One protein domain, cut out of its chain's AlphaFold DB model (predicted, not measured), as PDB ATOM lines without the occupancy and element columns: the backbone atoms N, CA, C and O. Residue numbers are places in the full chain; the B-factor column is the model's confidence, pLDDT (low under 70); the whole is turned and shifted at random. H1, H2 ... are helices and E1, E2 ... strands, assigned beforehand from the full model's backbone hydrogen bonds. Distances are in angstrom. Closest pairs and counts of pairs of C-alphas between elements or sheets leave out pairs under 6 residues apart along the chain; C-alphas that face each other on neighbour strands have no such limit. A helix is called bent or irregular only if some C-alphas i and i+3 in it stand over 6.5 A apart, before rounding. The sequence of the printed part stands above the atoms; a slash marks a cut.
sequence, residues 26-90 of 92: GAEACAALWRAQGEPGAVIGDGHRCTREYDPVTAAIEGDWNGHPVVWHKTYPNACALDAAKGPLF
ATOM      1  N   GLY A  26      40.544  93.286 106.090       97.06
ATOM      2  CA  GLY A  26      39.519  93.244 105.044       97.06
ATOM      3  C   GLY A  26      40.085  93.261 103.620       97.06
ATOM      4  O   GLY A  26      39.653  92.478 102.773       97.06
ATOM      5  N   ALA A  27      41.096  94.093 103.360       96.44
ATOM      6  CA  ALA A  27      41.737  94.168 102.049       96.44
ATOM      7  C   ALA A  27      42.452  92.854 101.680       96.44
ATOM      8  O   ALA A  27      42.295  92.357 100.561       96.44
ATOM      9  N   GLU A  28      43.193  92.244 102.615       96.38
ATOM     10  CA  GLU A  28      43.838  90.949 102.371       96.38
ATOM     11  C   GLU A  28      42.815  89.821 102.184       96.38
ATOM     12  O   GLU A  28      42.981  88.984 101.291       96.38
ATOM     13  N   ALA A  29      41.737  89.823 102.975       97.12
ATOM     14  CA  ALA A  29      40.643  88.861 102.876       97.12
ATOM     15  C   ALA A  29      39.965  88.914 101.498       97.12
ATOM     16  O   ALA A  29      39.811  87.886 100.832       97.12
ATOM     17  N   CYS A  30      39.630  90.119 101.023       97.06
ATOM     18  CA  CYS A  30      39.035  90.310  99.702       97.06
ATOM     19  C   CYS A  30      39.984  89.897  98.577       97.06
ATOM     20  O   CYS A  30      39.557  89.226  97.638       97.06
ATOM     21  N   ALA A  31      41.278  90.214  98.677       96.56
ATOM     22  CA  ALA A  31      42.262  89.765  97.695       96.56
ATOM     23  C   ALA A  31      42.386  88.229  97.652       96.56
ATOM     24  O   ALA A  31      42.563  87.650  96.578       96.56
ATOM     25  N   ALA A  32      42.286  87.556  98.801       96.44
ATOM     26  CA  ALA A  32      42.290  86.098  98.876       96.44
ATOM     27  C   ALA A  32      41.043  85.486  98.217       96.44
ATOM     28  O   ALA A  32      41.184  84.589  97.382       96.44
ATOM     29  N   LEU A  33      39.847  86.006  98.519       96.69
ATOM     30  CA  LEU A  33      38.601  85.571  97.873       96.69
ATOM     31  C   LEU A  33      38.618  85.838  96.369       96.69
ATOM     32  O   LEU A  33      38.202  84.981  95.599       96.69
ATOM     33  N   TRP A  34      39.167  86.971  95.930       96.00
ATOM     34  CA  TRP A  34      39.278  87.291  94.510       96.00
ATOM     35  C   TRP A  34      40.120  86.266  93.745       96.00
ATOM     36  O   TRP A  34      39.694  85.761  92.707       96.00
ATOM     37  N   ARG A  35      41.293  85.894  94.279       95.56
ATOM     38  CA  ARG A  35      42.142  84.836  93.694       95.56
ATOM     39  C   ARG A  35      41.447  83.474  93.679       95.56
ATOM     40  O   ARG A  35      41.684  82.686  92.771       95.56
ATOM     41  N   ALA A  36      40.598  83.220  94.670       96.31
ATOM     42  CA  ALA A  36      39.792  82.012  94.788       96.31
ATOM     43  C   ALA A  36      38.437  82.099  94.060       96.31
ATOM     44  O   ALA A  36      37.614  81.208  94.221       96.31
ATOM     45  N   GLN A  37      38.183  83.157  93.282       95.31
ATOM     46  CA  GLN A  37      36.921  83.371  92.562       95.31
ATOM     47  C   GLN A  37      35.669  83.344  93.459       95.31
ATOM     48  O   GLN A  37      34.593  82.960  93.016       95.31
ATOM     49  N   GLY A  38      35.800  83.780  94.713       95.00
ATOM     50  CA  GLY A  38      34.715  83.788  95.694       95.00
ATOM     51  C   GLY A  38      34.502  82.467  96.423       95.00
ATOM     52  O   GLY A  38      33.645  82.416  97.295       95.00
ATOM     53  N   GLU A  39      35.289  81.428  96.125       96.19
ATOM     54  CA  GLU A  39      35.175  80.107  96.745       96.19
ATOM     55  C   GLU A  39      36.020  80.019  98.026       96.19
ATOM     56  O   GLU A  39      37.246  79.841  97.954       96.19
ATOM     57  N   PRO A  40      35.429  80.064  99.238       96.31
ATOM     58  CA  PRO A  40      36.219  80.076 100.470       96.31
ATOM     59  C   PRO A  40      37.021  78.783 100.654       96.31
ATOM     60  O   PRO A  40      38.112  78.782 101.228       96.31
ATOM     61  N   GLY A  41      36.519  77.670 100.105       96.12
ATOM     62  CA  GLY A  41      37.205  76.381 100.067       96.12
ATOM     63  C   GLY A  41      38.529  76.409  99.298       96.12
ATOM     64  O   GLY A  41      39.468  75.738  99.732       96.12
ATOM     65  N   ALA A  42      38.639  77.235  98.255       96.75
ATOM     66  CA  ALA A  42      39.817  77.349  97.394       96.75
ATOM     67  C   ALA A  42      40.866  78.357  97.899       96.75
ATOM     68  O   ALA A  42      41.994  78.362  97.410       96.75
ATOM     69  N   VAL A  43      40.541  79.177  98.906       96.44
ATOM     70  CA  VAL A  43      41.513  80.093  99.525       96.44
ATOM     71  C   VAL A  43      42.669  79.321 100.167       96.44
ATOM     72  O   VAL A  43      42.450  78.349 100.889       96.44
ATOM     73  N   ILE A  44      43.898  79.775  99.941       91.31
ATOM     74  CA  ILE A  44      45.107  79.212 100.544       91.31
ATOM     75  C   ILE A  44      45.683  80.259 101.499       91.31
ATOM     76  O   ILE A  44      45.928  81.394 101.091       91.31
ATOM     77  N   GLY A  45      45.839  79.891 102.771       91.69
ATOM     78  CA  GLY A  45      46.503  80.707 103.789       91.69
ATOM     79  C   GLY A  45      48.029  80.644 103.698       91.69
ATOM     80  O   GLY A  45      48.594  79.989 102.825       91.69
ATOM     81  N   ASP A  46      48.702  81.302 104.640       90.31
ATOM     82  CA  ASP A  46      50.163  81.468 104.599       90.31
ATOM     83  C   ASP A  46      50.937  80.172 104.894       90.31
ATOM     84  O   ASP A  46      52.121  80.086 104.583       90.31
ATOM     85  N   GLY A  47      50.279  79.165 105.486       91.50
ATOM     86  CA  GLY A  47      50.879  77.880 105.839       91.50
ATOM     87  C   GLY A  47      51.978  77.992 106.906       91.50
ATOM     88  O   GLY A  47      53.097  78.421 106.649       91.50
ATOM     89  N   HIS A  48      51.706  77.531 108.124       95.50
ATOM     90  CA  HIS A  48      52.711  77.487 109.190       95.50
ATOM     91  C   HIS A  48      52.531  76.254 110.079       95.50
ATOM     92  O   HIS A  48      51.552  75.514 109.976       95.50
ATOM     93  N   ARG A  49      53.532  75.984 110.925       97.06
ATOM     94  CA  ARG A  49      53.525  74.814 111.811       97.06
ATOM     95  C   ARG A  49      52.578  75.037 112.986       97.06
ATOM     96  O   ARG A  49      52.690  76.044 113.675       97.06
ATOM     97  N   CYS A  50      51.746  74.038 113.252       97.31
ATOM     98  CA  CYS A  50      50.826  74.008 114.383       97.31
ATOM     99  C   CYS A  50      51.157  72.875 115.348       97.31
ATOM    100  O   CYS A  50      51.751  71.860 114.970       97.31
ATOM    101  N   THR A  51      50.741  73.039 116.604       96.19
ATOM    102  CA  THR A  51      50.695  71.933 117.561       96.19
ATOM    103  C   THR A  51      49.654  70.898 117.120       96.19
ATOM    104  O   THR A  51      48.798  71.156 116.270       96.19
ATOM    105  N   ARG A  52      49.741  69.696 117.697       95.75
ATOM    106  CA  ARG A  52      48.818  68.583 117.420       95.75
ATOM    107  C   ARG A  52      47.652  68.499 118.411       95.75
ATOM    108  O   ARG A  52      46.971  67.480 118.432       95.75
ATOM    109  N   GLU A  53      47.457  69.532 119.230       97.50
ATOM    110  CA  GLU A  53      46.332  69.598 120.165       97.50
ATOM    111  C   GLU A  53      45.008  69.547 119.400       97.50
ATOM    112  O   GLU A  53      44.894  70.151 118.327       97.50
ATOM    113  N   TYR A  54      44.031  68.823 119.941       96.69
ATOM    114  CA  TYR A  54      42.714  68.693 119.334       96.69
ATOM    115  C   TYR A  54      41.694  69.511 120.122       96.69
ATOM    116  O   TYR A  54      41.134  69.046 121.112       96.69
ATOM    117  N   ASP A  55      41.454  70.722 119.637       95.44
ATOM    118  CA  ASP A  55      40.493  71.684 120.172       95.44
ATOM    119  C   ASP A  55      39.718  72.284 118.987       95.44
ATOM    120  O   ASP A  55      40.086  73.336 118.456       95.44
ATOM    121  N   PRO A  56      38.749  71.533 118.434       96.38
ATOM    122  CA  PRO A  56      38.244  71.778 117.096       96.38
ATOM    123  C   PRO A  56      37.470  73.092 116.992       96.38
ATOM    124  O   PRO A  56      36.613  73.406 117.815       96.38
ATOM    125  N   VAL A  57      37.704  73.810 115.894       95.94
ATOM    126  CA  VAL A  57      36.992  75.051 115.560       95.94
ATOM    127  C   VAL A  57      36.266  74.903 114.231       95.94
ATOM    128  O   VAL A  57      36.814  74.354 113.272       95.94
ATOM    129  N   THR A  58      35.037  75.408 114.154       96.50
ATOM    130  CA  THR A  58      34.263  75.446 112.908       96.50
ATOM    131  C   THR A  58      34.281  76.855 112.346       96.50
ATOM    132  O   THR A  58      33.790  77.791 112.968       96.50
ATOM    133  N   ALA A  59      34.847  76.985 111.153       97.19
ATOM    134  CA  ALA A  59      34.844  78.212 110.381       97.19
ATOM    135  C   ALA A  59      33.634  78.218 109.445       97.19
ATOM    136  O   ALA A  59      33.354  77.190 108.824       97.19
ATOM    137  N   ALA A  60      32.946  79.353 109.334       97.00
ATOM    138  CA  ALA A  60      31.792  79.529 108.458       97.00
ATOM    139  C   ALA A  60      31.869  80.872 107.723       97.00
ATOM    140  O   ALA A  60      32.310  81.867 108.297       97.00
ATOM    141  N   ILE A  61      31.453  80.877 106.459       97.38
ATOM    142  CA  ILE A  61      31.268  82.059 105.616       97.38
ATOM    143  C   ILE A  61      29.907  81.923 104.947       97.38
ATOM    144  O   ILE A  61      29.634  80.932 104.268       97.38
ATOM    145  N   GLU A  62      29.079  82.939 105.138       97.06
ATOM    146  CA  GLU A  62      27.756  83.060 104.540       97.06
ATOM    147  C   GLU A  62      27.634  84.453 103.928       97.06
ATOM    148  O   GLU A  62      28.020  85.445 104.552       97.06
ATOM    149  N   GLY A  63      27.122  84.540 102.704       96.38
ATOM    150  CA  GLY A  63      26.951  85.820 102.031       96.38
ATOM    151  C   GLY A  63      26.672  85.689 100.543       96.38
ATOM    152  O   GLY A  63      26.168  84.670 100.076       96.38
ATOM    153  N   ASP A  64      27.013  86.741  99.809       97.19
ATOM    154  CA  ASP A  64      26.899  86.820  98.358       97.19
ATOM    155  C   ASP A  64      28.260  87.163  97.750       97.19
ATOM    156  O   ASP A  64      28.994  88.006  98.275       97.19
ATOM    157  N   TRP A  65      28.581  86.516  96.634       95.94
ATOM    158  CA  TRP A  65      29.721  86.859  95.802       95.94
ATOM    159  C   TRP A  65      29.272  87.031  94.353       95.94
ATOM    160  O   TRP A  65      28.915  86.066  93.677       95.94
ATOM    161  N   ASN A  66      29.306  88.266  93.848       93.56
ATOM    162  CA  ASN A  66      28.885  88.603  92.483       93.56
ATOM    163  C   ASN A  66      27.478  88.073  92.131       93.56
ATOM    164  O   ASN A  66      27.276  87.538  91.039       93.56
ATOM    165  N   GLY A  67      26.517  88.183  93.054       94.94
ATOM    166  CA  GLY A  67      25.141  87.716  92.867       94.94
ATOM    167  C   GLY A  67      24.939  86.211  93.070       94.94
ATOM    168  O   GLY A  67      23.847  85.710  92.796       94.94
ATOM    169  N   HIS A  68      25.974  85.483  93.502       94.62
ATOM    170  CA  HIS A  68      25.888  84.063  93.821       94.62
ATOM    171  C   HIS A  68      25.918  83.864  95.341       94.62
ATOM    172  O   HIS A  68      26.869  84.311  95.991       94.62
ATOM    173  N   PRO A  69      24.932  83.155  95.921       96.38
ATOM    174  CA  PRO A  69      24.944  82.855  97.341       96.38
ATOM    175  C   PRO A  69      26.115  81.929  97.677       96.38
ATOM    176  O   PRO A  69      26.299  80.881  97.055       96.38
ATOM    177  N   VAL A  70      26.878  82.302  98.697       96.69
ATOM    178  CA  VAL A  70      27.982  81.517  99.247       96.69
ATOM    179  C   VAL A  70      27.568  81.021 100.622       96.69
ATOM    180  O   VAL A  70      27.254  81.815 101.506       96.69
ATOM    181  N   VAL A  71      27.589  79.701 100.807       97.19
ATOM    182  CA  VAL A  71      27.428  79.049 102.110       97.19
ATOM    183  C   VAL A  71      28.533  78.017 102.236       97.19
ATOM    184  O   VAL A  71      28.555  77.013 101.525       97.19
ATOM    185  N   TRP A  72      29.480  78.278 103.127       97.50
ATOM    186  CA  TRP A  72      30.643  77.429 103.318       97.50
ATOM    187  C   TRP A  72      30.942  77.265 104.797       97.50
ATOM    188  O   TRP A  72      30.967  78.236 105.549       97.50
ATOM    189  N   HIS A  73      31.244  76.038 105.209       96.88
ATOM    190  CA  HIS A  73      31.743  75.764 106.545       96.88
ATOM    191  C   HIS A  73      32.747  74.615 106.530       96.88
ATOM    192  O   HIS A  73      32.671  73.699 105.708       96.88
ATOM    193  N   LYS A  74      33.708  74.655 107.453       97.62
ATOM    194  CA  LYS A  74      34.685  73.581 107.643       97.62
ATOM    195  C   LYS A  74      35.217  73.570 109.068       97.62
ATOM    196  O   LYS A  74      35.573  74.611 109.615       97.62
ATOM    197  N   THR A  75      35.329  72.374 109.636       97.44
ATOM    198  CA  THR A  75      35.964  72.160 110.939       97.44
ATOM    199  C   THR A  75      37.455  71.887 110.769       97.44
ATOM    200  O   THR A  75      37.868  71.105 109.909       97.44
ATOM    201  N   TYR A  76      38.260  72.541 111.599       96.88
ATOM    202  CA  TYR A  76      39.704  72.364 111.697       96.88
ATOM    203  C   TYR A  76      40.053  71.769 113.063       96.88
ATOM    204  O   TYR A  76      39.333  72.021 114.028       96.88
ATOM    205  N   PRO A  77      41.146  70.991 113.172       97.25
ATOM    206  CA  PRO A  77      41.507  70.312 114.419       97.25
ATOM    207  C   PRO A  77      41.861  71.273 115.559       97.25
ATOM    208  O   PRO A  77      41.760  70.889 116.716       97.25
ATOM    209  N   ASN A  78      42.288  72.498 115.234       96.44
ATOM    210  CA  ASN A  78      42.507  73.590 116.178       96.44
ATOM    211  C   ASN A  78      42.535  74.949 115.457       96.44
ATOM    212  O   ASN A  78      42.597  75.011 114.223       96.44
ATOM    213  N   ALA A  79      42.513  76.043 116.225       95.69
ATOM    214  CA  ALA A  79      42.551  77.412 115.702       95.69
ATOM    215  C   ALA A  79      43.810  77.719 114.871       95.69
ATOM    216  O   ALA A  79      43.724  78.410 113.858       95.69
ATOM    217  N   CYS A  80      44.968  77.158 115.237       97.38
ATOM    218  CA  CYS A  80      46.190  77.313 114.446       97.38
ATOM    219  C   CYS A  80      46.031  76.691 113.052       97.38
ATOM    220  O   CYS A  80      46.390  77.305 112.052       97.38
ATOM    221  N   ALA A  81      45.445  75.493 112.955       97.88
ATOM    222  CA  ALA A  81      45.214  74.834 111.673       97.88
ATOM    223  C   ALA A  81      44.229  75.614 110.785       97.88
ATOM    224  O   ALA A  81      44.393  75.623 109.564       97.88
ATOM    225  N   LEU A  82      43.238  76.285 111.384       97.38
ATOM    226  CA  LEU A  82      42.375  77.232 110.675       97.38
ATOM    227  C   LEU A  82      43.182  78.427 110.143       97.38
ATOM    228  O   LEU A  82      43.097  78.719 108.950       97.38
ATOM    229  N   ASP A  83      43.991  79.077 110.984       97.00
ATOM    230  CA  ASP A  83      44.812  80.225 110.572       97.00
ATOM    231  C   ASP A  83      45.811  79.848 109.469       97.00
ATOM    232  O   ASP A  83      45.924  80.528 108.451       97.00
ATOM    233  N   ALA A  84      46.479  78.703 109.603       97.12
ATOM    234  CA  ALA A  84      47.419  78.210 108.604       97.12
ATOM    235  C   ALA A  84      46.746  77.969 107.247       97.12
ATOM    236  O   ALA A  84      47.349  78.230 106.205       97.12
ATOM    237  N   ALA A  85      45.502  77.482 107.252       96.94
ATOM    238  CA  ALA A  85      44.772  77.140 106.039       96.94
ATOM    239  C   ALA A  85      44.041  78.328 105.400       96.94
ATOM    240  O   ALA A  85      43.887  78.337 104.178       96.94
ATOM    241  N   LYS A  86      43.541  79.281 106.198       97.06
ATOM    242  CA  LYS A  86      42.591  80.320 105.759       97.06
ATOM    243  C   LYS A  86      42.862  81.712 106.331       97.06
ATOM    244  O   LYS A  86      42.033  82.584 106.112       97.06
ATOM    245  N   GLY A  87      43.982  81.924 107.026       93.12
ATOM    246  CA  GLY A  87      44.331  83.114 107.820       93.12
ATOM    247  C   GLY A  87      43.679  84.434 107.395       93.12
ATOM    248  O   GLY A  87      42.924  84.988 108.193       93.12
ATOM    249  N   PRO A  88      43.866  84.906 106.145       93.31
ATOM    250  CA  PRO A  88      43.275  86.162 105.679       93.31
ATOM    251  C   PRO A  88      41.759  86.294 105.894       93.31
ATOM    252  O   PRO A  88      41.281  87.408 106.039       93.31
ATOM    253  N   LEU A  89      41.009  85.190 105.936       96.44
ATOM    254  CA  LEU A  89      39.554  85.170 106.125       96.44
ATOM    255  C   LEU A  89      39.094  85.141 107.591       96.44
ATOM    256  O   LEU A  89      37.940  85.454 107.859       96.44
ATOM    257  N   PHE A  90      39.939  84.676 108.519       96.75
ATOM    258  CA  PHE A  90      39.527  84.358 109.898       96.75
ATOM    259  C   PHE A  90      40.388  85.013 110.984       96.75
ATOM    260  O   PHE A  90      40.149  84.793 112.169       96.75
TER     261      PHE A  90
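What this domain is: This is residues 26 to 90 of the 92 residues of the protein "Protease inhibitor SIL-V5" of Streptomyces griseocarneus (UniProt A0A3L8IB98). A long two-stranded hairpin, E1 and E2, forms one long side of the domain, with H2 over one of its faces and H1 set across the last residues of H2. The long link of residues 36 to 56 swings round the side of H2 away from the hairpin and closes a loop with it. The printed part has 65 residues, with elements in the order H1, E1, E2, H2, an antiparallel sheet in the order E1 - E2, and a mixed class of helices and strands. It is compact, with a radius of gyration of the C-alphas of 12.2 A, yet only just elongated, spanning 39 by 20 by 17 A.

Where its parts are: H1 is residues 26 to 35, 14.4 A long, from C-alpha 26 at (39.519, 93.244, 105.044). E1 is residues 57 to 65, 24.1 A long. E2 is residues 68 to 76, 25.4 A long. H2 is residues 79 to 90, 9.5 A long, ending with C-alpha 90 at (39.527, 84.358, 109.898); it is irregular, with C-alphas 85 and 88 9.2 A apart.

How they stand to each other: H1 and H2 touch, H2 with residues 88 to 89 alone; the closest C-alphas, of Ala 29 and Pro 88, are 4.7 A apart. Their lines are about perpendicular, at 89 degrees, that of H2 being a rough one. H1 and E2 are apart. E1 and E2 form a hairpin, antiparallel at 170 degrees, with N 61 and O 72 2.8 A apart and N 70 and O 63 2.8 A apart, within hydrogen-bond range. The closest C-alphas of E1 and H2 are those of Val 57 and Ala 79, 6.0 A. Every O i to N i+4 pair is within hydrogen-bond range in H1, and 5 of 8 in H2.

The domain as a whole: The C-alphas farthest apart, of Arg 52 and Gly 67, are 39.1 A apart. The printed part has no cut. The link H1 to E1 is long, with 21 residues; E1 to E2 and E2 to H2 are tight. Mean pLDDT of the printed part is 96.1, and no printed residue is under 70.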